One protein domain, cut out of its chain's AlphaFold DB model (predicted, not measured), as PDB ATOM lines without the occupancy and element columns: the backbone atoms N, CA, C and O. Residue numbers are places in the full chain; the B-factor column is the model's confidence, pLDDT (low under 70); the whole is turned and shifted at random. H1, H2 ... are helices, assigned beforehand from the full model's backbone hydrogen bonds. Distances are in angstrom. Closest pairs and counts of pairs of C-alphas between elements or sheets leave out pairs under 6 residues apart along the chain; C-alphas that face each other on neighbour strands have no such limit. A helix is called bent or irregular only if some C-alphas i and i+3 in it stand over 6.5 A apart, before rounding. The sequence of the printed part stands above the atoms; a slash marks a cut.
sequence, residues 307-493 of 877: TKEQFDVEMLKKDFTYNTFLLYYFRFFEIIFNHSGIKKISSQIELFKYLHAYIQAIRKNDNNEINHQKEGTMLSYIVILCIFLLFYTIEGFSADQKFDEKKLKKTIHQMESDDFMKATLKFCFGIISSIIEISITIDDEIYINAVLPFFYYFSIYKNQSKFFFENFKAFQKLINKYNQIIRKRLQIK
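What this domain is: This is residues 307 to 493 of the 877 residues of an uncharacterized protein of Pseudocohnilembus persalinus (UniProt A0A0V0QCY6). Five helices, H2, H4, H5, H7 and H8, run lengthwise as an up-and-down bundle, each against the one before it in the chain, with H7 in the middle and the long H5 beside it. H10 packs on H7, H1 is set crosswise near the start of H2, and H6 and H9 are side by side near the ends of H5 and H8; the loop of residues 396 to 404 sticks out. The printed part has 187 residues with ten named helices, H1 to H10 in chain order, and no named strand: the class is all helix. It is compact, with a radius of gyration of the C-alphas of 17.6 A, and spans 52 by 49 by 28 A.

How they stand to each other: H5, residues 369 to 395, touches H8, residues 445 to 460, the same way at a shallow tilt of 16 degrees; the closest C-alphas, of Ser 380 and Ala 450, are 4.1 A apart. H8 is irregular, with C-alphas 450 and 453 7.3 A apart, and has a kink of 36 degrees near residue 452. H7, residues 419 to 441, is the hub, touching six helices. It touches H5 opposite ways at a shallow tilt of 23 degrees, closest at C-alphas 386 and 428, 5.4 A. H7 and H8 form a helical hairpin at a steep tilt of 38 degrees, closest at C-alphas 439 and 447, 4.7 A. H4, residues 350 to 364, touches H7 the same way at 8 degrees, a shallow tilt, closest at C-alphas 359 and 438, 6.9 A. H2, residues 318 to 337, touches H4 opposite ways at a shallow tilt of 35.0 degrees, only just short of steep, closest at C-alphas 325 and 354, 5.0 A. H3, residues 342 to 346, touches H7, closest at C-alphas 342 and 420, 5.0 A. H10, residues 473 to 493, touches H7 at C-alphas 440 and 482, the closest, 6.0 A. H6, residues 405 to 417, only just touches H5, with 3 pairs of C-alphas within 8 A, the closest those of Ile 394 and Thr 411, 6.8 A. H9, residues 462 to 471, touches H8 only at the corner, and only just, with 3 such pairs, the closest C-alphas 458 and 465, 5.4 A. H1, residues 308 to 314, is close to but not clearly touching H2. Every O i to N i+4 pair is within hydrogen-bond range in H1, H2, H3, H4, H6, H7, H9 and H10; in H5 it is 22 of 23, in H8 8 of 12.

Where its parts are: H5 is 39.2 A long, from C-alpha 369 at (55.324, 55.637, 25.253). H7 measures 32.4 A, H10 30.6 A and H2 27.8 A. H1 begins at C-alpha 308, (52.112, 25.591, 11.642), and H10 ends at C-alpha 493, (55.322, 59.901, 45.445).

The domain as a whole: The C-alphas of Glu 309 and Lys 402, the two farthest apart, are 56.3 A apart. The printed part has no cut, and no link is long. Mean pLDDT of the printed part is 81.8; 19 residues are under 70, among them 395 to 405.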
ATOM      1  N   THR A 307      50.389  27.091   7.318       94.75
ATOM      2  CA  THR A 307      51.227  26.060   7.942       94.75
ATOM      3  C   THR A 307      51.448  26.392   9.418       94.75
ATOM      4  O   THR A 307      51.331  27.545   9.843       94.75
ATOM      5  N   LYS A 308      51.800  25.383  10.222       91.94
ATOM      6  CA  LYS A 308      52.112  25.591  11.642       91.94
ATOM      7  C   LYS A 308      53.216  26.640  11.832       91.94
ATOM      8  O   LYS A 308      53.069  27.520  12.667       91.94
ATOM      9  N   GLU A 309      54.265  26.582  11.014       91.44
ATOM     10  CA  GLU A 309      55.380  27.535  11.050       91.44
ATOM     11  C   GLU A 309      54.929  28.962  10.722       91.44
ATOM     12  O   GLU A 309      55.259  29.892  11.450       91.44
ATOM     13  N   GLN A 310      54.112  29.140   9.677       90.00
ATOM     14  CA  GLN A 310      53.554  30.452   9.334       90.00
ATOM     15  C   GLN A 310      52.691  31.008  10.471       90.00
ATOM     16  O   GLN A 310      52.780  32.189  10.801       90.00
ATOM     17  N   PHE A 311      51.869  30.159  11.090       90.31
ATOM     18  CA  PHE A 311      51.031  30.557  12.216       90.31
ATOM     19  C   PHE A 311      51.862  30.943  13.445       90.31
ATOM     20  O   PHE A 311      51.570  31.948  14.092       90.31
ATOM     21  N   ASP A 312      52.914  30.184  13.751       87.62
ATOM     22  CA  ASP A 312      53.815  30.469  14.868       87.62
ATOM     23  C   ASP A 312      54.580  31.790  14.655       87.62
ATOM     24  O   ASP A 312      54.762  32.545  15.611       87.62
ATOM     25  N   VAL A 313      54.944  32.133  13.411       87.94
ATOM     26  CA  VAL A 313      55.532  33.443  13.064       87.94
ATOM     27  C   VAL A 313      54.526  34.584  13.246       87.94
ATOM     28  O   VAL A 313      54.861  35.597  13.862       87.94
ATOM     29  N   GLU A 314      53.286  34.445  12.768       87.50
ATOM     30  CA  GLU A 314      52.245  35.468  12.983       87.50
ATOM     31  C   GLU A 314      51.924  35.662  14.472       87.50
ATOM     32  O   GLU A 314      51.698  36.786  14.918       87.50
ATOM     33  N   MET A 315      51.982  34.599  15.279       88.56
ATOM     34  CA  MET A 315      51.810  34.660  16.738       88.56
ATOM     35  C   MET A 315      52.871  35.502  17.460       88.56
ATOM     36  O   MET A 315      52.669  35.856  18.622       88.56
ATOM     37  N   LEU A 316      53.980  35.849  16.803       84.50
ATOM     38  CA  LEU A 316      54.961  36.797  17.336       84.50
ATOM     39  C   LEU A 316      54.548  38.257  17.102       84.50
ATOM     40  O   LEU A 316      55.058  39.149  17.781       84.50
ATOM     41  N   LYS A 317      53.625  38.520  16.167       89.56
ATOM     42  CA  LYS A 317      53.161  39.874  15.858       89.56
ATOM     43  C   LYS A 317      52.113  40.333  16.871       89.56
ATOM     44  O   LYS A 317      51.091  39.679  17.109       89.56
ATOM     45  N   LYS A 318      52.343  41.519  17.437       91.12
ATOM     46  CA  LYS A 318      51.462  42.148  18.432       91.12
ATOM     47  C   LYS A 318      50.035  42.346  17.909       91.12
ATOM     48  O   LYS A 318      49.083  41.945  18.569       91.12
ATOM     49  N   ASP A 319      49.883  42.903  16.709       89.56
ATOM     50  CA  ASP A 319      48.558  43.198  16.148       89.56
ATOM     51  C   ASP A 319      47.774  41.922  15.824       89.56
ATOM     52  O   ASP A 319      46.568  41.850  16.058       89.56
ATOM     53  N   PHE A 320      48.460  40.876  15.351       91.75
ATOM     54  CA  PHE A 320      47.840  39.580  15.082       91.75
ATOM     55  C   PHE A 320      47.313  38.927  16.365       91.75
ATOM     56  O   PHE A 320      46.158  38.497  16.417       91.75
ATOM     57  N   THR A 321      48.132  38.885  17.423       93.00
ATOM     58  CA  THR A 321      47.734  38.310  18.720       93.00
ATOM     59  C   THR A 321      46.611  39.102  19.383       93.00
ATOM     60  O   THR A 321      45.672  38.490  19.892       93.00
ATOM     61  N   TYR A 322      46.645  40.436  19.304       93.88
ATOM     62  CA  TYR A 322      45.574  41.311  19.780       93.88
ATOM     63  C   TYR A 322      44.251  41.074  19.046       93.88
ATOM     64  O   TYR A 322      43.235  40.781  19.677       93.88
ATOM     65  N   ASN A 323      44.261  41.147  17.712       92.50
ATOM     66  CA  ASN A 323      43.056  40.971  16.904       92.50
ATOM     67  C   ASN A 323      42.468  39.571  17.095       92.50
ATOM     68  O   ASN A 323      41.260  39.420  17.262       92.50
ATOM     69  N   THR A 324      43.323  38.548  17.162       93.94
ATOM     70  CA  THR A 324      42.873  37.181  17.431       93.94
ATOM     71  C   THR A 324      42.266  37.061  18.827       93.94
ATOM     72  O   THR A 324      41.189  36.487  18.973       93.94
ATOM     73  N   PHE A 325      42.900  37.639  19.853       95.75
ATOM     74  CA  PHE A 325      42.324  37.697  21.196       95.75
ATOM     75  C   PHE A 325      40.931  38.345  21.178       95.75
ATOM     76  O   PHE A 325      40.002  37.770  21.745       95.75
ATOM     77  N   LEU A 326      40.762  39.482  20.494       95.00
ATOM     78  CA  LEU A 326      39.471  40.164  20.395       95.00
ATOM     79  C   LEU A 326      38.388  39.299  19.746       95.00
ATOM     80  O   LEU A 326      37.277  39.258  20.265       95.00
ATOM     81  N   LEU A 327      38.697  38.557  18.677       93.94
ATOM     82  CA  LEU A 327      37.727  37.665  18.024       93.94
ATOM     83  C   LEU A 327      37.161  36.619  18.999       93.94
ATOM     84  O   LEU A 327      35.941  36.440  19.098       93.94
ATOM     85  N   TYR A 328      38.039  35.956  19.761       94.94
ATOM     86  CA  TYR A 328      37.627  34.985  20.783       94.94
ATOM     87  C   TYR A 328      36.957  35.662  21.985       94.94
ATOM     88  O   TYR A 328      35.990  35.129  22.530       94.94
ATOM     89  N   TYR A 329      37.422  36.845  22.388       95.69
ATOM     90  CA  TYR A 329      36.818  37.617  23.469       95.69
ATOM     91  C   TYR A 329      35.386  38.041  23.132       95.69
ATOM     92  O   TYR A 329      34.487  37.861  23.949       95.69
ATOM     93  N   PHE A 330      35.134  38.536  21.922       94.88
ATOM     94  CA  PHE A 330      33.791  38.900  21.477       94.88
ATOM     95  C   PHE A 330      32.893  37.680  21.314       94.88
ATOM     96  O   PHE A 330      31.710  37.761  21.634       94.88
ATOM     97  N   ARG A 331      33.436  36.521  20.921       93.81
ATOM     98  CA  ARG A 331      32.674  35.265  20.938       93.81
ATOM     99  C   ARG A 331      32.295  34.849  22.358       93.81
ATOM    100  O   ARG A 331      31.158  34.452  22.596       93.81
ATOM    101  N   PHE A 332      33.220  34.958  23.308       94.88
ATOM    102  CA  PHE A 332      32.944  34.750  24.729       94.88
ATOM    103  C   PHE A 332      31.872  35.723  25.246       94.88
ATOM    104  O   PHE A 332      30.900  35.291  25.867       94.88
ATOM    105  N   PHE A 333      32.005  37.011  24.921       94.31
ATOM    106  CA  PHE A 333      31.036  38.052  25.252       94.31
ATOM    107  C   PHE A 333      29.649  37.711  24.702       94.31
ATOM    108  O   PHE A 333      28.669  37.731  25.443       94.31
ATOM    109  N   GLU A 334      29.564  37.337  23.425       92.75
ATOM    110  CA  GLU A 334      28.328  36.928  22.759       92.75
ATOM    111  C   GLU A 334      27.658  35.751  23.470       92.75
ATOM    112  O   GLU A 334      26.450  35.772  23.712       92.75
ATOM    113  N   ILE A 335      28.437  34.718  23.810       91.75
ATOM    114  CA  ILE A 335      27.921  33.512  24.460       91.75
ATOM    115  C   ILE A 335      27.236  33.869  25.776       91.75
ATOM    116  O   ILE A 335      26.168  33.318  26.058       91.75
ATOM    117  N   ILE A 336      27.834  34.782  26.545       91.06
ATOM    118  CA  ILE A 336      27.282  35.258  27.812       91.06
ATOM    119  C   ILE A 336      26.067  36.145  27.574       91.06
ATOM    120  O   ILE A 336      25.011  35.904  28.153       91.06
ATOM    121  N   PHE A 337      26.192  37.133  26.689       88.81
ATOM    122  CA  PHE A 337      25.131  38.090  26.397       88.81
ATOM    123  C   PHE A 337      23.839  37.388  25.944       88.81
ATOM    124  O   PHE A 337      22.753  37.676  26.455       88.81
ATOM    125  N   ASN A 338      23.976  36.386  25.069       86.69
ATOM    126  CA  ASN A 338      22.881  35.574  24.536       86.69
ATOM    127  C   ASN A 338      22.522  34.349  25.401       86.69
ATOM    128  O   ASN A 338      21.651  33.577  25.006       86.69
ATOM    129  N   HIS A 339      23.182  34.135  26.547       86.12
ATOM    130  CA  HIS A 339      22.961  32.983  27.438       86.12
ATOM    131  C   HIS A 339      23.031  31.615  26.728       86.12
ATOM    132  O   HIS A 339      22.244  30.705  26.977       86.12
ATOM    133  N   SER A 340      23.985  31.442  25.812       81.06
ATOM    134  CA  SER A 340      23.961  30.342  24.834       81.06
ATOM    135  C   SER A 340      24.563  28.997  25.305       81.06
ATOM    136  O   SER A 340      24.792  28.109  24.473       81.06
ATOM    137  N   GLY A 341      24.770  28.827  26.621       76.06
ATOM    138  CA  GLY A 341      25.131  27.569  27.301       76.06
ATOM    139  C   GLY A 341      26.622  27.376  27.645       76.06
ATOM    140  O   GLY A 341      27.517  27.855  26.949       76.06
ATOM    141  N   ILE A 342      26.909  26.609  28.710       80.38
ATOM    142  CA  ILE A 342      28.257  26.454  29.309       80.38
ATOM    143  C   ILE A 342      29.295  25.768  28.406       80.38
ATOM    144  O   ILE A 342      30.473  26.139  28.414       80.38
ATOM    145  N   LYS A 343      28.874  24.786  27.593       82.94
ATOM    146  CA  LYS A 343      29.776  24.049  26.685       82.94
ATOM    147  C   LYS A 343      30.486  24.999  25.716       82.94
ATOM    148  O   LYS A 343      31.656  24.797  25.409       82.94
ATOM    149  N   LYS A 344      29.801  26.068  25.298       86.69
ATOM    150  CA  LYS A 344      30.361  27.094  24.413       86.69
ATOM    151  C   LYS A 344      31.356  28.009  25.123       86.69
ATOM    152  O   LYS A 344      32.317  28.423  24.490       86.69
ATOM    153  N   ILE A 345      31.167  28.303  26.415       87.69
ATOM    154  CA  ILE A 345      32.143  29.082  27.199       87.69
ATOM    155  C   ILE A 345      33.456  28.305  27.301       87.69
ATOM    156  O   ILE A 345      34.524  28.846  27.033       87.69
ATOM    157  N   SER A 346      33.374  27.012  27.623       87.12
ATOM    158  CA  SER A 346      34.562  26.164  27.800       87.12
ATOM    159  C   SER A 346      35.411  26.062  26.529       87.12
ATOM    160  O   SER A 346      36.633  25.982  26.617       87.12
ATOM    161  N   SER A 347      34.792  26.138  25.344       88.19
ATOM    162  CA  SER A 347      35.522  26.144  24.071       88.19
ATOM    163  C   SER A 347      36.284  27.448  23.798       88.19
ATOM    164  O   SER A 347      37.046  27.498  22.839       88.19
ATOM    165  N   GLN A 348      36.096  28.504  24.601       92.88
ATOM    166  CA  GLN A 348      36.806  29.781  24.450       92.88
ATOM    167  C   GLN A 348      38.129  29.834  25.225       92.88
ATOM    168  O   GLN A 348      38.725  30.901  25.338       92.88
ATOM    169  N   ILE A 349      38.619  28.712  25.768       92.62
ATOM    170  CA  ILE A 349      39.858  28.686  26.564       92.62
ATOM    171  C   ILE A 349      41.086  29.213  25.801       92.62
ATOM    172  O   ILE A 349      41.977  29.810  26.405       92.62
ATOM    173  N   GLU A 350      41.094  29.081  24.470       90.50
ATOM    174  CA  GLU A 350      42.144  29.612  23.591       90.50
ATOM    175  C   GLU A 350      42.314  31.135  23.709       90.50
ATOM    176  O   GLU A 350      43.410  31.637  23.467       90.50
ATOM    177  N   LEU A 351      41.292  31.884  24.153       95.06
ATOM    178  CA  LEU A 351      41.410  33.333  24.349       95.06
ATOM    179  C   LEU A 351      42.580  33.690  25.274       95.06
ATOM    180  O   LEU A 351      43.260  34.690  25.055       95.06
ATOM    181  N   PHE A 352      42.858  32.857  26.284       94.44
ATOM    182  CA  PHE A 352      43.936  33.100  27.242       94.44
ATOM    183  C   PHE A 352      45.318  32.942  26.623       94.44
ATOM    184  O   PHE A 352      46.233  33.674  26.995       94.44
ATOM    185  N   LYS A 353      45.463  32.035  25.653       93.62
ATOM    186  CA  LYS A 353      46.705  31.864  24.893       93.62
ATOM    187  C   LYS A 353      47.029  33.138  24.115       93.62
ATOM    188  O   LYS A 353      48.155  33.623  24.188       93.62
ATOM    189  N   TYR A 354      46.041  33.698  23.418       95.00
ATOM    190  CA  TYR A 354      46.216  34.924  22.636       95.00
ATOM    191  C   TYR A 354      46.396  36.160  23.519       95.00
ATOM    192  O   TYR A 354      47.277  36.968  23.242       95.00
ATOM    193  N   LEU A 355      45.646  36.266  24.623       94.44
ATOM    194  CA  LEU A 355      45.838  37.331  25.608       94.44
ATOM    195  C   LEU A 355      47.256  37.290  26.185       94.44
ATOM    196  O   LEU A 355      47.927  38.312  26.228       94.44
ATOM    197  N   HIS A 356      47.739  36.112  26.582       93.00
ATOM    198  CA  HIS A 356      49.095  35.968  27.099       93.00
ATOM    199  C   HIS A 356      50.150  36.329  26.045       93.00
ATOM    200  O   HIS A 356      51.080  37.068  26.351       93.00
ATOM    201  N   ALA A 357      50.001  35.866  24.801       92.25
ATOM    202  CA  ALA A 357      50.920  36.211  23.717       92.25
ATOM    203  C   ALA A 357      50.957  37.727  23.452       92.25
ATOM    204  O   ALA A 357      52.040  38.302  23.346       92.25
ATOM    205  N   TYR A 358      49.793  38.380  23.444       94.06
ATOM    206  CA  TYR A 358      49.686  39.833  23.316       94.06
ATOM    207  C   TYR A 358      50.393  40.559  24.467       94.06
ATOM    208  O   TYR A 358      51.196  41.456  24.232       94.06
ATOM    209  N   ILE A 359      50.195  40.109  25.707       90.69
ATOM    210  CA  ILE A 359      50.881  40.643  26.893       90.69
ATOM    211  C   ILE A 359      52.402  40.538  26.771       90.69
ATOM    212  O   ILE A 359      53.118  41.491  27.072       90.69
ATOM    213  N   GLN A 360      52.911  39.391  26.320       91.12
ATOM    214  CA  GLN A 360      54.350  39.218  26.109       91.12
ATOM    215  C   GLN A 360      54.868  40.119  24.984       91.12
ATOM    216  O   GLN A 360      55.996  40.598  25.059       91.12
ATOM    217  N   ALA A 361      54.060  40.373  23.952       90.31
ATOM    218  CA  ALA A 361      54.411  41.295  22.879       90.31
ATOM    219  C   ALA A 361      54.442  42.760  23.347       90.31
ATOM    220  O   ALA A 361      55.298  43.510  22.881       90.31
ATOM    221  N   ILE A 362      53.569  43.161  24.280       89.88
ATOM    222  CA  ILE A 362      53.637  44.476  24.941       89.88
ATOM    223  C   ILE A 362      54.957  44.598  25.712       89.88
ATOM    224  O   ILE A 362      55.725  45.516  25.452       89.88
ATOM    225  N   ARG A 363      55.275  43.616  26.569       88.25
ATOM    226  CA  ARG A 363      56.509  43.597  27.386       88.25
ATOM    227  C   ARG A 363      57.802  43.660  26.565       88.25
ATOM    228  O   ARG A 363      58.839  44.045  27.079       88.25
ATOM    229  N   LYS A 364      57.780  43.212  25.308       88.81
ATOM    230  CA  LYS A 364      58.952  43.259  24.417       88.81
ATOM    231  C   LYS A 364      59.127  44.607  23.709       88.81
ATOM    232  O   LYS A 364      60.195  44.846  23.163       88.81
ATOM    233  N   ASN A 365      58.097  45.452  23.678       81.50
ATOM    234  CA  ASN A 365      58.052  46.695  22.898       81.50
ATOM    235  C   ASN A 365      58.258  47.964  23.753       81.50
ATOM    236  O   ASN A 365      57.805  49.033  23.348       81.50
ATOM    237  N   ASP A 366      58.968  47.856  24.883       66.00
ATOM    238  CA  ASP A 366      59.089  48.858  25.967       66.00
ATOM    239  C   ASP A 366      59.577  50.279  25.576       66.00
ATOM    240  O   ASP A 366      59.590  51.171  26.418       66.00
ATOM    241  N   ASN A 367      59.953  50.546  24.322       72.69
ATOM    242  CA  ASN A 367      60.599  51.808  23.939       72.69
ATOM    243  C   ASN A 367      59.654  52.908  23.400       72.69
ATOM    244  O   ASN A 367      60.143  53.976  23.047       72.69
ATOM    245  N   ASN A 368      58.334  52.691  23.297       73.75
ATOM    246  CA  ASN A 368      57.412  53.645  22.646       73.75
ATOM    247  C   ASN A 368      56.210  54.038  23.527       73.75
ATOM    248  O   ASN A 368      55.144  53.429  23.423       73.75
ATOM    249  N   GLU A 369      56.338  55.114  24.308       70.06
ATOM    250  CA  GLU A 369      55.324  55.637  25.253       70.06
ATOM    251  C   GLU A 369      53.905  55.783  24.653       70.06
ATOM    252  O   GLU A 369      52.917  55.360  25.259       70.06
ATOM    253  N   ILE A 370      53.783  56.281  23.413       67.06
ATOM    254  CA  ILE A 370      52.491  56.459  22.712       67.06
ATOM    255  C   ILE A 370      51.728  55.129  22.556       67.06
ATOM    256  O   ILE A 370      50.494  55.095  22.617       67.06
ATOM    257  N   ASN A 371      52.441  54.013  22.378       78.31
ATOM    258  CA  ASN A 371      51.809  52.701  22.241       78.31
ATOM    259  C   ASN A 371      51.230  52.213  23.573       78.31
ATOM    260  O   ASN A 371      50.112  51.692  23.576       78.31
ATOM    261  N   HIS A 372      51.917  52.459  24.694       84.31
ATOM    262  CA  HIS A 372      51.453  52.036  26.018       84.31
ATOM    263  C   HIS A 372      50.110  52.687  26.380       84.31
ATOM    264  O   HIS A 372      49.217  52.016  26.900       84.31
ATOM    265  N   GLN A 373      49.894  53.956  26.012       84.69
ATOM    266  CA  GLN A 373      48.626  54.654  26.263       84.69
ATOM    267  C   GLN A 373      47.436  54.020  25.538       84.69
ATOM    268  O   GLN A 373      46.374  53.803  26.137       84.69
ATOM    269  N   LYS A 374      47.605  53.696  24.251       85.88
ATOM    270  CA  LYS A 374      46.572  53.019  23.457       85.88
ATOM    271  C   LYS A 374      46.259  51.641  24.042       85.88
ATOM    272  O   LYS A 374      45.090  51.299  24.214       85.88
ATOM    273  N   GLU A 375      47.291  50.882  24.389       89.62
ATOM    274  CA  GLU A 375      47.177  49.520  24.915       89.62
ATOM    275  C   GLU A 375      46.500  49.495  26.286       89.62
ATOM    276  O   GLU A 375      45.518  48.777  26.479       89.62
ATOM    277  N   GLY A 376      46.934  50.338  27.221       87.88
ATOM    278  CA  GLY A 376      46.291  50.448  28.527       87.88
ATOM    279  C   GLY A 376      44.835  50.915  28.437       87.88
ATOM    280  O   GLY A 376      43.978  50.396  29.154       87.88
ATOM    281  N   THR A 377      44.510  51.803  27.491       85.88
ATOM    282  CA  THR A 377      43.116  52.197  27.220       85.88
ATOM    283  C   THR A 377      42.284  51.009  26.731       85.88
ATOM    284  O   THR A 377      41.200  50.759  27.260       85.88
ATOM    285  N   MET A 378      42.792  50.221  25.779       90.12
ATOM    286  CA  MET A 378      42.112  49.018  25.278       90.12
ATOM    287  C   MET A 378      41.895  47.978  26.384       90.12
ATOM    288  O   MET A 378      40.791  47.447  26.532       90.12
ATOM    289  N   LEU A 379      42.909  47.735  27.216       91.62
ATOM    290  CA  LEU A 379      42.806  46.845  28.376       91.62
ATOM    291  C   LEU A 379      41.771  47.349  29.388       91.62
ATOM    292  O   LEU A 379      40.996  46.550  29.912       91.62
ATOM    293  N   SER A 380      41.678  48.664  29.599       87.69
ATOM    294  CA  SER A 380      40.644  49.253  30.457       87.69
ATOM    295  C   SER A 380      39.229  48.992  29.923       87.69
ATOM    296  O   SER A 380      38.331  48.650  30.697       87.69
ATOM    297  N   TYR A 381      39.023  49.060  28.601       90.81
ATOM    298  CA  TYR A 381      37.736  48.735  27.981       90.81
ATOM    299  C   TYR A 381      37.374  47.268  28.201       90.81
ATOM    300  O   TYR A 381      36.242  46.973  28.581       90.81
ATOM    301  N   ILE A 382      38.335  46.354  28.045       94.56
ATOM    302  CA  ILE A 382      38.142  44.919  28.304       94.56
ATOM    303  C   ILE A 382      37.774  44.670  29.772       94.56
ATOM    304  O   ILE A 382      36.865  43.886  30.050       94.56
ATOM    305  N   VAL A 383      38.430  45.349  30.718       90.62
ATOM    306  CA  VAL A 383      38.097  45.259  32.151       90.62
ATOM    307  C   VAL A 383      36.667  45.736  32.408       90.62
ATOM    308  O   VAL A 383      35.903  45.028  33.065       90.62
ATOM    309  N   ILE A 384      36.265  46.884  31.857       87.44
ATOM    310  CA  ILE A 384      34.903  47.423  32.015       87.44
ATOM    311  C   ILE A 384      33.860  46.486  31.397       87.44
ATOM    312  O   ILE A 384      32.825  46.227  32.010       87.44
ATOM    313  N   LEU A 385      34.136  45.926  30.220       92.00
ATOM    314  CA  LEU A 385      33.261  44.946  29.578       92.00
ATOM    315  C   LEU A 385      33.166  43.645  30.393       92.00
ATOM    316  O   LEU A 385      32.080  43.084  30.511       92.00
ATOM    317  N   CYS A 386      34.251  43.192  31.032       93.12
ATOM    318  CA  CYS A 386      34.193  42.064  31.967       93.12
ATOM    319  C   CYS A 386      33.324  42.387  33.188       93.12
ATOM    320  O   CYS A 386      32.500  41.562  33.567       93.12
ATOM    321  N   ILE A 387      33.450  43.582  33.773       86.12
ATOM    322  CA  ILE A 387      32.587  44.030  34.880       86.12
ATOM    323  C   ILE A 387      31.118  44.040  34.450       86.12
ATOM    324  O   ILE A 387      30.264  43.558  35.191       86.12
ATOM    325  N   PHE A 388      30.828  44.528  33.243       87.25
ATOM    326  CA  PHE A 388      29.485  44.467  32.677       87.25
ATOM    327  C   PHE A 388      28.973  43.025  32.586       87.25
ATOM    328  O   PHE A 388      27.867  42.763  33.040       87.25
ATOM    329  N   LEU A 389      29.759  42.082  32.057       89.06
ATOM    330  CA  LEU A 389      29.349  40.673  31.957       89.06
ATOM    331  C   LEU A 389      29.114  40.035  33.333       89.06
ATOM    332  O   LEU A 389      28.148  39.288  33.507       89.06
ATOM    333  N   LEU A 390      29.959  40.352  34.320       84.38
ATOM    334  CA  LEU A 390      29.769  39.928  35.709       84.38
ATOM    335  C   LEU A 390      28.436  40.460  36.250       84.38
ATOM    336  O   LEU A 390      27.623  39.693  36.751       84.38
ATOM    337  N   PHE A 391      28.166  41.754  36.086       82.38
ATOM    338  CA  PHE A 391      26.912  42.363  36.529       82.38
ATOM    339  C   PHE A 391      25.690  41.780  35.800       82.38
ATOM    340  O   PHE A 391      24.702  41.403  36.428       82.38
ATOM    341  N   TYR A 392      25.785  41.643  34.478       83.00
ATOM    342  CA  TYR A 392      24.736  41.118  33.610       83.00
ATOM    343  C   TYR A 392      24.333  39.689  33.991       83.00
ATOM    344  O   TYR A 392      23.143  39.382  34.034       83.00
ATOM    345  N   THR A 393      25.309  38.838  34.324       81.69
ATOM    346  CA  THR A 393      25.057  37.452  34.750       81.69
ATOM    347  C   THR A 393      24.559  37.332  36.187       81.69
ATOM    348  O   THR A 393      23.707  36.489  36.455       81.69
ATOM    349  N   ILE A 394      25.054  38.166  37.104       74.88
ATOM    350  CA  ILE A 394      24.716  38.098  38.534       74.88
ATOM    351  C   ILE A 394      23.315  38.658  38.819       74.88
ATOM    352  O   ILE A 394      22.589  38.099  39.643       74.88
ATOM    353  N   GLU A 395      22.923  39.764  38.180       68.38
ATOM    354  CA  GLU A 395      21.715  40.500  38.584       68.38
ATOM    355  C   GLU A 395      20.481  40.278  37.708       68.38
ATOM    356  O   GLU A 395      19.391  40.685  38.114       68.38
ATOM    357  N   GLY A 396      20.593  39.636  36.538       58.41
ATOM    358  CA  GLY A 396      19.441  39.463  35.642       58.41
ATOM    359  C   GLY A 396      18.714  40.791  35.376       58.41
ATOM    360  O   GLY A 396      17.495  40.852  35.463       58.41
ATOM    361  N   PHE A 397      19.480  41.867  35.160       44.94
ATOM    362  CA  PHE A 397      19.076  43.213  34.726       44.94
ATOM    363  C   PHE A 397      17.667  43.699  35.146       44.94
ATOM    364  O   PHE A 397      16.854  44.089  34.309       44.94
ATOM    365  N   SER A 398      17.380  43.745  36.452       43.09
ATOM    366  CA  SER A 398      16.312  44.610  36.980       43.09
ATOM    367  C   SER A 398      16.944  45.770  37.757       43.09
ATOM    368  O   SER A 398      17.230  45.624  38.945       43.09
ATOM    369  N   ALA A 399      17.165  46.904  37.086       40.06
ATOM    370  CA  ALA A 399      17.806  48.100  37.650       40.06
ATOM    371  C   ALA A 399      17.056  48.717  38.857       40.06
ATOM    372  O   ALA A 399      17.643  49.456  39.638       40.06
ATOM    373  N   ASP A 400      15.785  48.356  39.060       41.69
ATOM    374  CA  ASP A 400      14.888  49.009  40.027       41.69
ATOM    375  C   ASP A 400      14.822  48.383  41.431       41.69
ATOM    376  O   ASP A 400      13.990  48.778  42.253       41.69
ATOM    377  N   GLN A 401      15.638  47.377  41.756       45.94
ATOM    378  CA  GLN A 401      15.454  46.659  43.021       45.94
ATOM    379  C   GLN A 401      16.442  47.088  44.101       45.94
ATOM    380  O   GLN A 401      17.643  46.846  44.014       45.94
ATOM    381  N   LYS A 402      15.887  47.681  45.167       53.22
ATOM    382  CA  LYS A 402      16.576  47.957  46.432       53.22
ATOM    383  C   LYS A 402      17.388  46.742  46.882       53.22
ATOM    384  O   LYS A 402      16.914  45.609  46.801       53.22
ATOM    385  N   PHE A 403      18.587  47.007  47.393       52.62
ATOM    386  CA  PHE A 403      19.477  46.000  47.959       52.62
ATOM    387  C   PHE A 403      18.751  45.196  49.051       52.62
ATOM    388  O   PHE A 403      18.423  45.731  50.108       52.62
ATOM    389  N   ASP A 404      18.485  43.918  48.781       67.88
ATOM    390  CA  ASP A 404      17.873  42.972  49.717       67.88
ATOM    391  C   ASP A 404      18.903  41.891  50.063       67.88
ATOM    392  O   ASP A 404      19.344  41.129  49.200       67.88
ATOM    393  N   GLU A 405      19.285  41.806  51.337       64.75
ATOM    394  CA  GLU A 405      20.235  40.811  51.842       64.75
ATOM    395  C   GLU A 405      19.775  39.370  51.548       64.75
ATOM    396  O   GLU A 405      20.599  38.485  51.304       64.75
ATOM    397  N   LYS A 406      18.458  39.117  51.502       72.88
ATOM    398  CA  LYS A 406      17.914  37.809  51.106       72.88
ATOM    399  C   LYS A 406      18.143  37.533  49.626       72.88
ATOM    400  O   LYS A 406      18.503  36.408  49.274       72.88
ATOM    401  N   LYS A 407      17.978  38.543  48.765       70.44
ATOM    402  CA  LYS A 407      18.277  38.437  47.330       70.44
ATOM    403  C   LYS A 407      19.765  38.191  47.118       70.44
ATOM    404  O   LYS A 407      20.106  37.289  46.374       70.44
ATOM    405  N   LEU A 408      20.633  38.879  47.856       66.31
ATOM    406  CA  LEU A 408      22.075  38.646  47.815       66.31
ATOM    407  C   LEU A 408      22.454  37.215  48.230       66.31
ATOM    408  O   LEU A 408      23.235  36.578  47.531       66.31
ATOM    409  N   LYS A 409      21.897  36.679  49.326       71.94
ATOM    410  CA  LYS A 409      22.133  35.274  49.725       71.94
ATOM    411  C   LYS A 409      21.658  34.301  48.650       71.94
ATOM    412  O   LYS A 409      22.351  33.335  48.350       71.94
ATOM    413  N   LYS A 410      20.507  34.583  48.035       78.19
ATOM    414  CA  LYS A 410      20.001  33.814  46.896       78.19
ATOM    415  C   LYS A 410      20.936  33.909  45.688       78.19
ATOM    416  O   LYS A 410      21.200  32.885  45.080       78.19
ATOM    417  N   THR A 411      21.454  35.092  45.371       73.00
ATOM    418  CA  THR A 411      22.412  35.317  44.283       73.00
ATOM    419  C   THR A 411      23.721  34.575  44.534       73.00
ATOM    420  O   THR A 411      24.201  33.895  43.640       73.00
ATOM    421  N   ILE A 412      24.264  34.620  45.754       73.06
ATOM    422  CA  ILE A 412      25.455  33.843  46.133       73.06
ATOM    423  C   ILE A 412      25.186  32.344  45.959       73.06
ATOM    424  O   ILE A 412      25.960  31.656  45.303       73.06
ATOM    425  N   HIS A 413      24.051  31.852  46.458       78.75
ATOM    426  CA  HIS A 413      23.675  30.452  46.281       78.75
ATOM    427  C   HIS A 413      23.499  30.077  44.800       78.75
ATOM    428  O   HIS A 413      23.932  29.012  44.375       78.75
ATOM    429  N   GLN A 414      22.928  30.973  43.988       77.38
ATOM    430  CA  GLN A 414      22.828  30.799  42.539       77.38
ATOM    431  C   GLN A 414      24.210  30.721  41.892       77.38
ATOM    432  O   GLN A 414      24.441  29.805  41.116       77.38
ATOM    433  N   MET A 415      25.147  31.597  42.263       74.38
ATOM    434  CA  MET A 415      26.534  31.550  41.787       74.38
ATOM    435  C   MET A 415      27.236  30.241  42.184       74.38
ATOM    436  O   MET A 415      28.067  29.734  41.433       74.38
ATOM    437  N   GLU A 416      26.902  29.668  43.343       76.81
ATOM    438  CA  GLU A 416      27.404  28.362  43.791       76.81
ATOM    439  C   GLU A 416      26.729  27.176  43.091       76.81
ATOM    440  O   GLU A 416      27.350  26.124  42.945       76.81
ATOM    441  N   SER A 417      25.481  27.314  42.648       83.00
ATOM    442  CA  SER A 417      24.721  26.225  42.020       83.00
ATOM    443  C   SER A 417      24.770  26.230  40.490       83.00
ATOM    444  O   SER A 417      24.647  25.176  39.878       83.00
ATOM    445  N   ASP A 418      24.956  27.396  39.867       86.75
ATOM    446  CA  ASP A 418      24.856  27.586  38.421       86.75
ATOM    447  C   ASP A 418      26.241  27.516  37.766       86.75
ATOM    448  O   ASP A 418      27.078  28.420  37.879       86.75
ATOM    449  N   ASP A 419      26.486  26.426  37.044       87.12
ATOM    450  CA  ASP A 419      27.762  26.201  36.377       87.12
ATOM    451  C   ASP A 419      28.036  27.212  35.248       87.12
ATOM    452  O   ASP A 419      29.198  27.535  34.983       87.12
ATOM    453  N   PHE A 420      27.003  27.761  34.599       87.56
ATOM    454  CA  PHE A 420      27.165  28.812  33.590       87.56
ATOM    455  C   PHE A 420      27.667  30.110  34.228       87.56
ATOM    456  O   PHE A 420      28.600  30.734  33.706       87.56
ATOM    457  N   MET A 421      27.113  30.485  35.386       85.88
ATOM    458  CA  MET A 421      27.619  31.621  36.160       85.88
ATOM    459  C   MET A 421      29.063  31.371  36.596       85.88
ATOM    460  O   MET A 421      29.926  32.198  36.311       85.88
ATOM    461  N   LYS A 422      29.380  30.213  37.191       83.94
ATOM    462  CA  LYS A 422      30.766  29.876  37.584       83.94
ATOM    463  C   LYS A 422      31.748  29.974  36.426       83.94
ATOM    464  O   LYS A 422      32.843  30.511  36.600       83.94
ATOM    465  N   ALA A 423      31.376  29.457  35.256       87.75
ATOM    466  CA  ALA A 423      32.211  29.526  34.064       87.75
ATOM    467  C   ALA A 423      32.428  30.980  33.624       87.75
ATOM    468  O   ALA A 423      33.569  31.371  33.378       87.75
ATOM    469  N   THR A 424      31.370  31.794  33.603       89.06
ATOM    470  CA  THR A 424      31.453  33.228  33.281       89.06
ATOM    471  C   THR A 424      32.388  33.962  34.237       89.06
ATOM    472  O   THR A 424      33.331  34.620  33.797       89.06
ATOM    473  N   LEU A 425      32.186  33.780  35.545       85.56
ATOM    474  CA  LEU A 425      33.023  34.351  36.598       85.56
ATOM    475  C   LEU A 425      34.488  33.958  36.385       85.56
ATOM    476  O   LEU A 425      35.352  34.823  36.265       85.56
ATOM    477  N   LYS A 426      34.766  32.654  36.266       85.81
ATOM    478  CA  LYS A 426      36.121  32.120  36.077       85.81
ATOM    479  C   LYS A 426      36.823  32.747  34.872       85.81
ATOM    480  O   LYS A 426      37.994  33.099  34.979       85.81
ATOM    481  N   PHE A 427      36.126  32.902  33.749       91.56
ATOM    482  CA  PHE A 427      36.692  33.508  32.546       91.56
ATOM    483  C   PHE A 427      36.945  35.012  32.712       91.56
ATOM    484  O   PHE A 427      38.060  35.463  32.456       91.56
ATOM    485  N   CYS A 428      35.963  35.781  33.193       90.06
ATOM    486  CA  CYS A 428      36.134  37.215  33.442       90.06
ATOM    487  C   CYS A 428      37.292  37.483  34.413       90.06
ATOM    488  O   CYS A 428      38.148  38.322  34.132       90.06
ATOM    489  N   PHE A 429      37.385  36.730  35.514       86.62
ATOM    490  CA  PHE A 429      38.506  36.862  36.449       86.62
ATOM    491  C   PHE A 429      39.823  36.401  35.861       86.62
ATOM    492  O   PHE A 429      40.832  37.030  36.149       86.62
ATOM    493  N   GLY A 430      39.844  35.343  35.051       88.06
ATOM    494  CA  GLY A 430      41.051  34.948  34.334       88.06
ATOM    495  C   GLY A 430      41.587  36.106  33.493       88.06
ATOM    496  O   GLY A 430      42.772  36.411  33.566       88.06
ATOM    497  N   ILE A 431      40.707  36.794  32.757       92.81
ATOM    498  CA  ILE A 431      41.086  37.918  31.887       92.81
ATOM    499  C   ILE A 431      41.616  39.068  32.741       92.81
ATOM    500  O   ILE A 431      42.728  39.538  32.520       92.81
ATOM    501  N   ILE A 432      40.862  39.472  33.764       89.25
ATOM    502  CA  ILE A 432      41.255  40.551  34.677       89.25
ATOM    503  C   ILE A 432      42.564  40.216  35.406       89.25
ATOM    504  O   ILE A 432      43.405  41.093  35.571       89.25
ATOM    505  N   SER A 433      42.775  38.959  35.803       88.12
ATOM    506  CA  SER A 433      44.016  38.507  36.446       88.12
ATOM    507  C   SER A 433      45.210  38.677  35.521       88.12
ATOM    508  O   SER A 433      46.222  39.229  35.944       88.12
ATOM    509  N   SER A 434      45.084  38.255  34.260       91.19
ATOM    510  CA  SER A 434      46.136  38.452  33.264       91.19
ATOM    511  C   SER A 434      46.457  39.935  33.087       91.19
ATOM    512  O   SER A 434      47.626  40.292  33.021       91.19
ATOM    513  N   ILE A 435      45.445  40.811  33.083       90.44
ATOM    514  CA  ILE A 435      45.647  42.262  32.959       90.44
ATOM    515  C   ILE A 435      46.324  42.844  34.207       90.44
ATOM    516  O   ILE A 435      47.289  43.587  34.075       90.44
ATOM    517  N   ILE A 436      45.893  42.461  35.415       86.00
ATOM    518  CA  ILE A 436      46.548  42.869  36.670       86.00
ATOM    519  C   ILE A 436      48.007  42.404  36.693       86.00
ATOM    520  O   ILE A 436      48.873  43.133  37.170       86.00
ATOM    521  N   GLU A 437      48.308  41.209  36.179       87.88
ATOM    522  CA  GLU A 437      49.686  40.730  36.082       87.88
ATOM    523  C   GLU A 437      50.547  41.663  35.215       87.88
ATOM    524  O   GLU A 437      51.685  41.950  35.591       87.88
ATOM    525  N   ILE A 438      50.013  42.195  34.107       87.56
ATOM    526  CA  ILE A 438      50.701  43.221  33.302       87.56
ATOM    527  C   ILE A 438      50.970  44.453  34.152       87.56
ATOM    528  O   ILE A 438      52.118  44.869  34.228       87.56
ATOM    529  N   SER A 439      49.951  44.987  34.832       83.00
ATOM    530  CA  SER A 439      50.054  46.197  35.662       83.00
ATOM    531  C   SER A 439      51.066  46.062  36.804       83.00
ATOM    532  O   SER A 439      51.567  47.052  37.320       83.00
ATOM    533  N   ILE A 440      51.324  44.828  37.241       82.56
ATOM    534  CA  ILE A 440      52.338  44.472  38.241       82.56
ATOM    535  C   ILE A 440      53.734  44.368  37.614       82.56
ATOM    536  O   ILE A 440      54.722  44.575  38.312       82.56
ATOM    537  N   THR A 441      53.825  43.940  36.354       84.88
ATOM    538  CA  THR A 441      55.101  43.606  35.701       84.88
ATOM    539  C   THR A 441      55.693  44.802  34.974       84.88
ATOM    540  O   THR A 441      56.885  45.053  35.090       84.88
ATOM    541  N   ILE A 442      54.856  45.519  34.229       83.19
ATOM    542  CA  ILE A 442      55.195  46.765  33.560       83.19
ATOM    543  C   ILE A 442      54.858  47.846  34.576       83.19
ATOM    544  O   ILE A 442      53.681  48.126  34.811       83.19
ATOM    545  N   ASP A 443      55.876  48.374  35.254       77.19
ATOM    546  CA  ASP A 443      55.724  49.384  36.302       77.19
ATOM    547  C   ASP A 443      55.372  50.762  35.695       77.19
ATOM    548  O   ASP A 443      55.985  51.775  35.994       77.19
ATOM    549  N   ASP A 444      54.288  50.817  34.919       83.25
ATOM    550  CA  ASP A 444      53.745  52.000  34.247       83.25
ATOM    551  C   ASP A 444      52.341  52.325  34.802       83.25
ATOM    552  O   ASP A 444      51.521  51.446  35.091       83.25
ATOM    553  N   GLU A 445      52.088  53.611  35.052       79.50
ATOM    554  CA  GLU A 445      50.824  54.136  35.581       79.50
ATOM    555  C   GLU A 445      49.621  53.821  34.674       79.50
ATOM    556  O   GLU A 445      48.526  53.558  35.174       79.50
ATOM    557  N   ILE A 446      49.814  53.741  33.358       83.31
ATOM    558  CA  ILE A 446      48.741  53.496  32.388       83.31
ATOM    559  C   ILE A 446      48.115  52.106  32.600       83.31
ATOM    560  O   ILE A 446      46.888  51.977  32.670       83.31
ATOM    561  N   TYR A 447      48.927  51.057  32.772       85.50
ATOM    562  CA  TYR A 447      48.412  49.700  33.020       85.50
ATOM    563  C   TYR A 447      47.823  49.548  34.417       85.50
ATOM    564  O   TYR A 447      46.881  48.777  34.611       85.50
ATOM    565  N   ILE A 448      48.341  50.281  35.400       80.25
ATOM    566  CA  ILE A 448      47.734  50.359  36.731       80.25
ATOM    567  C   ILE A 448      46.335  50.965  36.645       80.25
ATOM    568  O   ILE A 448      45.396  50.409  37.221       80.25
ATOM    569  N   ASN A 449      46.181  52.039  35.873       79.31
ATOM    570  CA  ASN A 449      44.905  52.712  35.669       79.31
ATOM    571  C   ASN A 449      43.895  51.826  34.928       79.31
ATOM    572  O   ASN A 449      42.702  51.873  35.234       79.31
ATOM    573  N   ALA A 450      44.359  50.944  34.037       81.75
ATOM    574  CA  ALA A 450      43.498  50.018  33.301       81.75
ATOM    575  C   ALA A 450      42.678  49.075  34.205       81.75
ATOM    576  O   ALA A 450      41.574  48.673  33.833       81.75
ATOM    577  N   VAL A 451      43.175  48.744  35.402       82.94
ATOM    578  CA  VAL A 451      42.505  47.824  36.345       82.94
ATOM    579  C   VAL A 451      41.766  48.534  37.483       82.94
ATOM    580  O   VAL A 451      41.040  47.884  38.237       82.94
ATOM    581  N   LEU A 452      41.869  49.862  37.608       79.06
ATOM    582  CA  LEU A 452      41.157  50.622  38.646       79.06
ATOM    583  C   LEU A 452      39.631  50.433  38.626       79.06
ATOM    584  O   LEU A 452      39.069  50.242  39.711       79.06
ATOM    585  N   PRO A 453      38.939  50.404  37.464       81.44
ATOM    586  CA  PRO A 453      37.495  50.166  37.434       81.44
ATOM    587  C   PRO A 453      37.092  48.857  38.125       81.44
ATOM    588  O   PRO A 453      36.050  48.786  38.778       81.44
ATOM    589  N   PHE A 454      37.941  47.830  38.036       80.69
ATOM    590  CA  PHE A 454      37.718  46.551  38.698       80.69
ATOM    591  C   PHE A 454      37.791  46.681  40.219       80.69
ATOM    592  O   PHE A 454      36.853  46.302  40.920       80.69
ATOM    593  N   PHE A 455      38.866  47.262  40.752       78.19
ATOM    594  CA  PHE A 455      38.993  47.463  42.199       78.19
ATOM    595  C   PHE A 455      37.877  48.337  42.754       78.19
ATOM    596  O   PHE A 455      37.354  48.081  43.840       78.19
ATOM    597  N   TYR A 456      37.474  49.331  41.973       75.06
ATOM    598  CA  TYR A 456      36.362  50.189  42.305       75.06
ATOM    599  C   TYR A 456      35.049  49.408  42.441       75.06
ATOM    600  O   TYR A 456      34.399  49.487  43.487       75.06
ATOM    601  N   TYR A 457      34.700  48.596  41.438       74.94
ATOM    602  CA  TYR A 457      33.539  47.705  41.487       74.94
ATOM    603  C   TYR A 457      33.565  46.838  42.756       74.94
ATOM    604  O   TYR A 457      32.608  46.824  43.528       74.94
ATOM    605  N   PHE A 458      34.694  46.195  43.055       71.19
ATOM    606  CA  PHE A 458      34.823  45.333  44.236       71.19
ATOM    607  C   PHE A 458      34.736  46.096  45.568       71.19
ATOM    608  O   PHE A 458      34.297  45.538  46.579       71.19
ATOM    609  N   SER A 459      35.123  47.373  45.592       72.38
ATOM    610  CA  SER A 459      34.997  48.220  46.784       72.38
ATOM    611  C   SER A 459      33.539  48.548  47.122       72.38
ATOM    612  O   SER A 459      33.190  48.651  48.302       72.38
ATOM    613  N   ILE A 460      32.694  48.658  46.092       69.62
ATOM    614  CA  ILE A 460      31.252  48.875  46.206       69.62
ATOM    615  C   ILE A 460      30.546  47.578  46.601       69.62
ATOM    616  O   ILE A 460      29.809  47.539  47.586       69.62
ATOM    617  N   TYR A 461      30.807  46.499  45.870       70.00
ATOM    618  CA  TYR A 461      30.092  45.229  45.994       70.00
ATOM    619  C   TYR A 461      30.766  44.296  47.007       70.00
ATOM    620  O   TYR A 461      31.111  43.158  46.700       70.00
ATOM    621  N   LYS A 462      30.977  44.778  48.241       73.19
ATOM    622  CA  LYS A 462      31.798  44.104  49.273       73.19
ATOM    623  C   LYS A 462      31.422  42.644  49.532       73.19
ATOM    624  O   LYS A 462      32.304  41.838  49.815       73.19
ATOM    625  N   ASN A 463      30.140  42.299  49.454       73.12
ATOM    626  CA  ASN A 463      29.689  40.938  49.728       73.12
ATOM    627  C   ASN A 463      29.986  39.989  48.564       73.12
ATOM    628  O   ASN A 463      30.485  38.890  48.793       73.12
ATOM    629  N   GLN A 464      29.752  40.436  47.328       71.25
ATOM    630  CA  GLN A 464      30.177  39.727  46.124       71.25
ATOM    631  C   GLN A 464      31.697  39.559  46.155       71.25
ATOM    632  O   GLN A 464      32.202  38.449  46.023       71.25
ATOM    633  N   SER A 465      32.425  40.636  46.454       71.12
ATOM    634  CA  SER A 465      33.874  40.627  46.644       71.12
ATOM    635  C   SER A 465      34.318  39.579  47.652       71.12
ATOM    636  O   SER A 465      35.202  38.787  47.347       71.12
ATOM    637  N   LYS A 466      33.694  39.533  48.835       76.12
ATOM    638  CA  LYS A 466      34.003  38.543  49.872       76.12
ATOM    639  C   LYS A 466      33.834  37.116  49.348       76.12
ATOM    640  O   LYS A 466      34.782  36.343  49.431       76.12
ATOM    641  N   PHE A 467      32.682  36.810  48.748       76.06
ATOM    642  CA  PHE A 467      32.431  35.509  48.129       76.06
ATOM    643  C   PHE A 467      33.520  35.151  47.108       76.06
ATOM    644  O   PHE A 467      34.061  34.045  47.120       76.06
ATOM    645  N   PHE A 468      33.899  36.097  46.250       73.00
ATOM    646  CA  PHE A 468      34.945  35.875  45.257       73.00
ATOM    647  C   PHE A 468      36.315  35.621  45.886       73.00
ATOM    648  O   PHE A 468      36.999  34.673  45.506       73.00
ATOM    649  N   PHE A 469      36.722  36.435  46.858       77.94
ATOM    650  CA  PHE A 469      38.015  36.280  47.520       77.94
ATOM    651  C   PHE A 469      38.131  34.959  48.284       77.94
ATOM    652  O   PHE A 469      39.213  34.376  48.319       77.94
ATOM    653  N   GLU A 470      37.027  34.461  48.843       79.69
ATOM    654  CA  GLU A 470      36.978  33.168  49.530       79.69
ATOM    655  C   GLU A 470      37.104  31.987  48.553       79.69
ATOM    656  O   GLU A 470      37.806  31.015  48.848       79.69
ATOM    657  N   ASN A 471      36.506  32.094  47.363       76.38
ATOM    658  CA  ASN A 471      36.471  31.013  46.373       76.38
ATOM    659  C   ASN A 471      37.658  31.007  45.388       76.38
ATOM    660  O   ASN A 471      38.006  29.957  44.849       76.38
ATOM    661  N   PHE A 472      38.333  32.141  45.172       77.94
ATOM    662  CA  PHE A 472      39.423  32.280  44.196       77.94
ATOM    663  C   PHE A 472      40.747  32.708  44.859       77.94
ATOM    664  O   PHE A 472      41.284  33.787  44.609       77.94
ATOM    665  N   LYS A 473      41.341  31.828  45.678       82.00
ATOM    666  CA  LYS A 473      42.575  32.117  46.452       82.00
ATOM    667  C   LYS A 473      43.766  32.606  45.612       82.00
ATOM    668  O   LYS A 473      44.550  33.430  46.078       82.00
ATOM    669  N   ALA A 474      43.928  32.109  44.383       75.50
ATOM    670  CA  ALA A 474      44.993  32.563  43.481       75.50
ATOM    671  C   ALA A 474      44.842  34.053  43.127       75.50
ATOM    672  O   ALA A 474      45.819  34.800  43.130       75.50
ATOM    673  N   PHE A 475      43.601  34.496  42.922       73.12
ATOM    674  CA  PHE A 475      43.270  35.887  42.647       73.12
ATOM    675  C   PHE A 475      43.554  36.793  43.851       73.12
ATOM    676  O   PHE A 475      44.136  37.867  43.710       73.12
ATOM    677  N   GLN A 476      43.242  36.321  45.061       78.19
ATOM    678  CA  GLN A 476      43.566  37.033  46.298       78.19
ATOM    679  C   GLN A 476      45.079  37.276  46.449       78.19
ATOM    680  O   GLN A 476      45.495  38.373  46.821       78.19
ATOM    681  N   LYS A 477      45.919  36.281  46.120       80.88
ATOM    682  CA  LYS A 477      47.386  36.439  46.129       80.88
ATOM    683  C   LYS A 477      47.847  37.519  45.148       80.88
ATOM    684  O   LYS A 477      48.681  38.347  45.513       80.88
ATOM    685  N   LEU A 478      47.287  37.532  43.939       73.38
ATOM    686  CA  LEU A 478      47.600  38.530  42.915       73.38
ATOM    687  C   LEU A 478      47.234  39.948  43.376       73.38
ATOM    688  O   LEU A 478      48.045  40.863  43.262       73.38
ATOM    689  N   ILE A 479      46.058  40.117  43.980       74.12
ATOM    690  CA  ILE A 479      45.602  41.410  44.509       74.12
ATOM    691  C   ILE A 479      46.468  41.891  45.669       74.12
ATOM    692  O   ILE A 479      46.790  43.076  45.749       74.12
ATOM    693  N   ASN A 480      46.909  40.990  46.545       77.81
ATOM    694  CA  ASN A 480      47.852  41.350  47.601       77.81
ATOM    695  C   ASN A 480      49.185  41.851  47.023       77.81
ATOM    696  O   ASN A 480      49.715  42.844  47.520       77.81
ATOM    697  N   LYS A 481      49.691  41.221  45.953       76.25
ATOM    698  CA  LYS A 481      50.896  41.676  45.238       76.25
ATOM    699  C   LYS A 481      50.685  43.048  44.590       76.25
ATOM    700  O   LYS A 481      51.513  43.935  44.779       76.25
ATOM    701  N   TYR A 482      49.562  43.253  43.902       74.06
ATOM    702  CA  TYR A 482      49.191  44.553  43.335       74.06
ATOM    703  C   TYR A 482      49.151  45.647  44.415       74.06
ATOM    704  O   TYR A 482      49.812  46.674  44.291       74.06
ATOM    705  N   ASN A 483      48.472  45.393  45.538       71.75
ATOM    706  CA  ASN A 483      48.388  46.334  46.660       71.75
ATOM    707  C   ASN A 483      49.761  46.694  47.249       71.75
ATOM    708  O   ASN A 483      49.957  47.827  47.686       71.75
ATOM    709  N   GLN A 484      50.712  45.756  47.284       74.62
ATOM    710  CA  GLN A 484      52.081  46.041  47.724       74.62
ATOM    711  C   GLN A 484      52.794  47.007  46.770       74.62
ATOM    712  O   GLN A 484      53.454  47.928  47.244       74.62
ATOM    713  N   ILE A 485      52.633  46.835  45.455       71.81
ATOM    714  CA  ILE A 485      53.215  47.730  44.440       71.81
ATOM    715  C   ILE A 485      52.613  49.130  44.548       71.81
ATOM    716  O   ILE A 485      53.357  50.103  44.652       71.81
ATOM    717  N   ILE A 486      51.285  49.236  44.639       69.69
ATOM    718  CA  ILE A 486      50.605  50.529  44.808       69.69
ATOM    719  C   ILE A 486      51.079  51.246  46.073       69.69
ATOM    720  O   ILE A 486      51.352  52.442  46.034       69.69
ATOM    721  N   ARG A 487      51.231  50.529  47.195       72.44
ATOM    722  CA  ARG A 487      51.757  51.116  48.439       72.44
ATOM    723  C   ARG A 487      53.184  51.632  48.279       72.44
ATOM    724  O   ARG A 487      53.458  52.726  48.756       72.44
ATOM    725  N   LYS A 488      54.063  50.877  47.614       75.25
ATOM    726  CA  LYS A 488      55.442  51.310  47.342       75.25
ATOM    727  C   LYS A 488      55.472  52.575  46.485       75.25
ATOM    728  O   LYS A 488      56.141  53.530  46.856       75.25
ATOM    729  N   ARG A 489      54.692  52.622  45.400       69.06
ATOM    730  CA  ARG A 489      54.578  53.820  44.552       69.06
ATOM    731  C   ARG A 489      54.034  55.024  45.308       69.06
ATOM    732  O   ARG A 489      54.554  56.121  45.165       69.06
ATOM    733  N   LEU A 490      53.009  54.817  46.131       67.56
ATOM    734  CA  LEU A 490      52.448  55.884  46.952       67.56
ATOM    735  C   LEU A 490      53.491  56.431  47.936       67.56
ATOM    736  O   LEU A 490      53.577  57.638  48.107       67.56
ATOM    737  N   GLN A 491      54.300  55.564  48.550       71.50
ATOM    738  CA  GLN A 491      55.403  55.985  49.420       71.50
ATOM    739  C   GLN A 491      56.468  56.786  48.661       71.50
ATOM    740  O   GLN A 491      56.906  57.809  49.176       71.50
ATOM    741  N   ILE A 492      56.833  56.367  47.443       76.38
ATOM    742  CA  ILE A 492      57.762  57.111  46.577       76.38
ATOM    743  C   ILE A 492      57.199  58.500  46.248       76.38
ATOM    744  O   ILE A 492      57.861  59.487  46.543       76.38
ATOM    745  N   LYS A 493      55.952  58.601  45.757       69.31
ATOM    746  CA  LYS A 493      55.322  59.901  45.445       69.31
ATOM    747  C   LYS A 493      55.198  60.803  46.683       69.31
ATOM    748  O   LYS A 493      55.401  62.007  46.593       69.31
TER     749      LYS A 493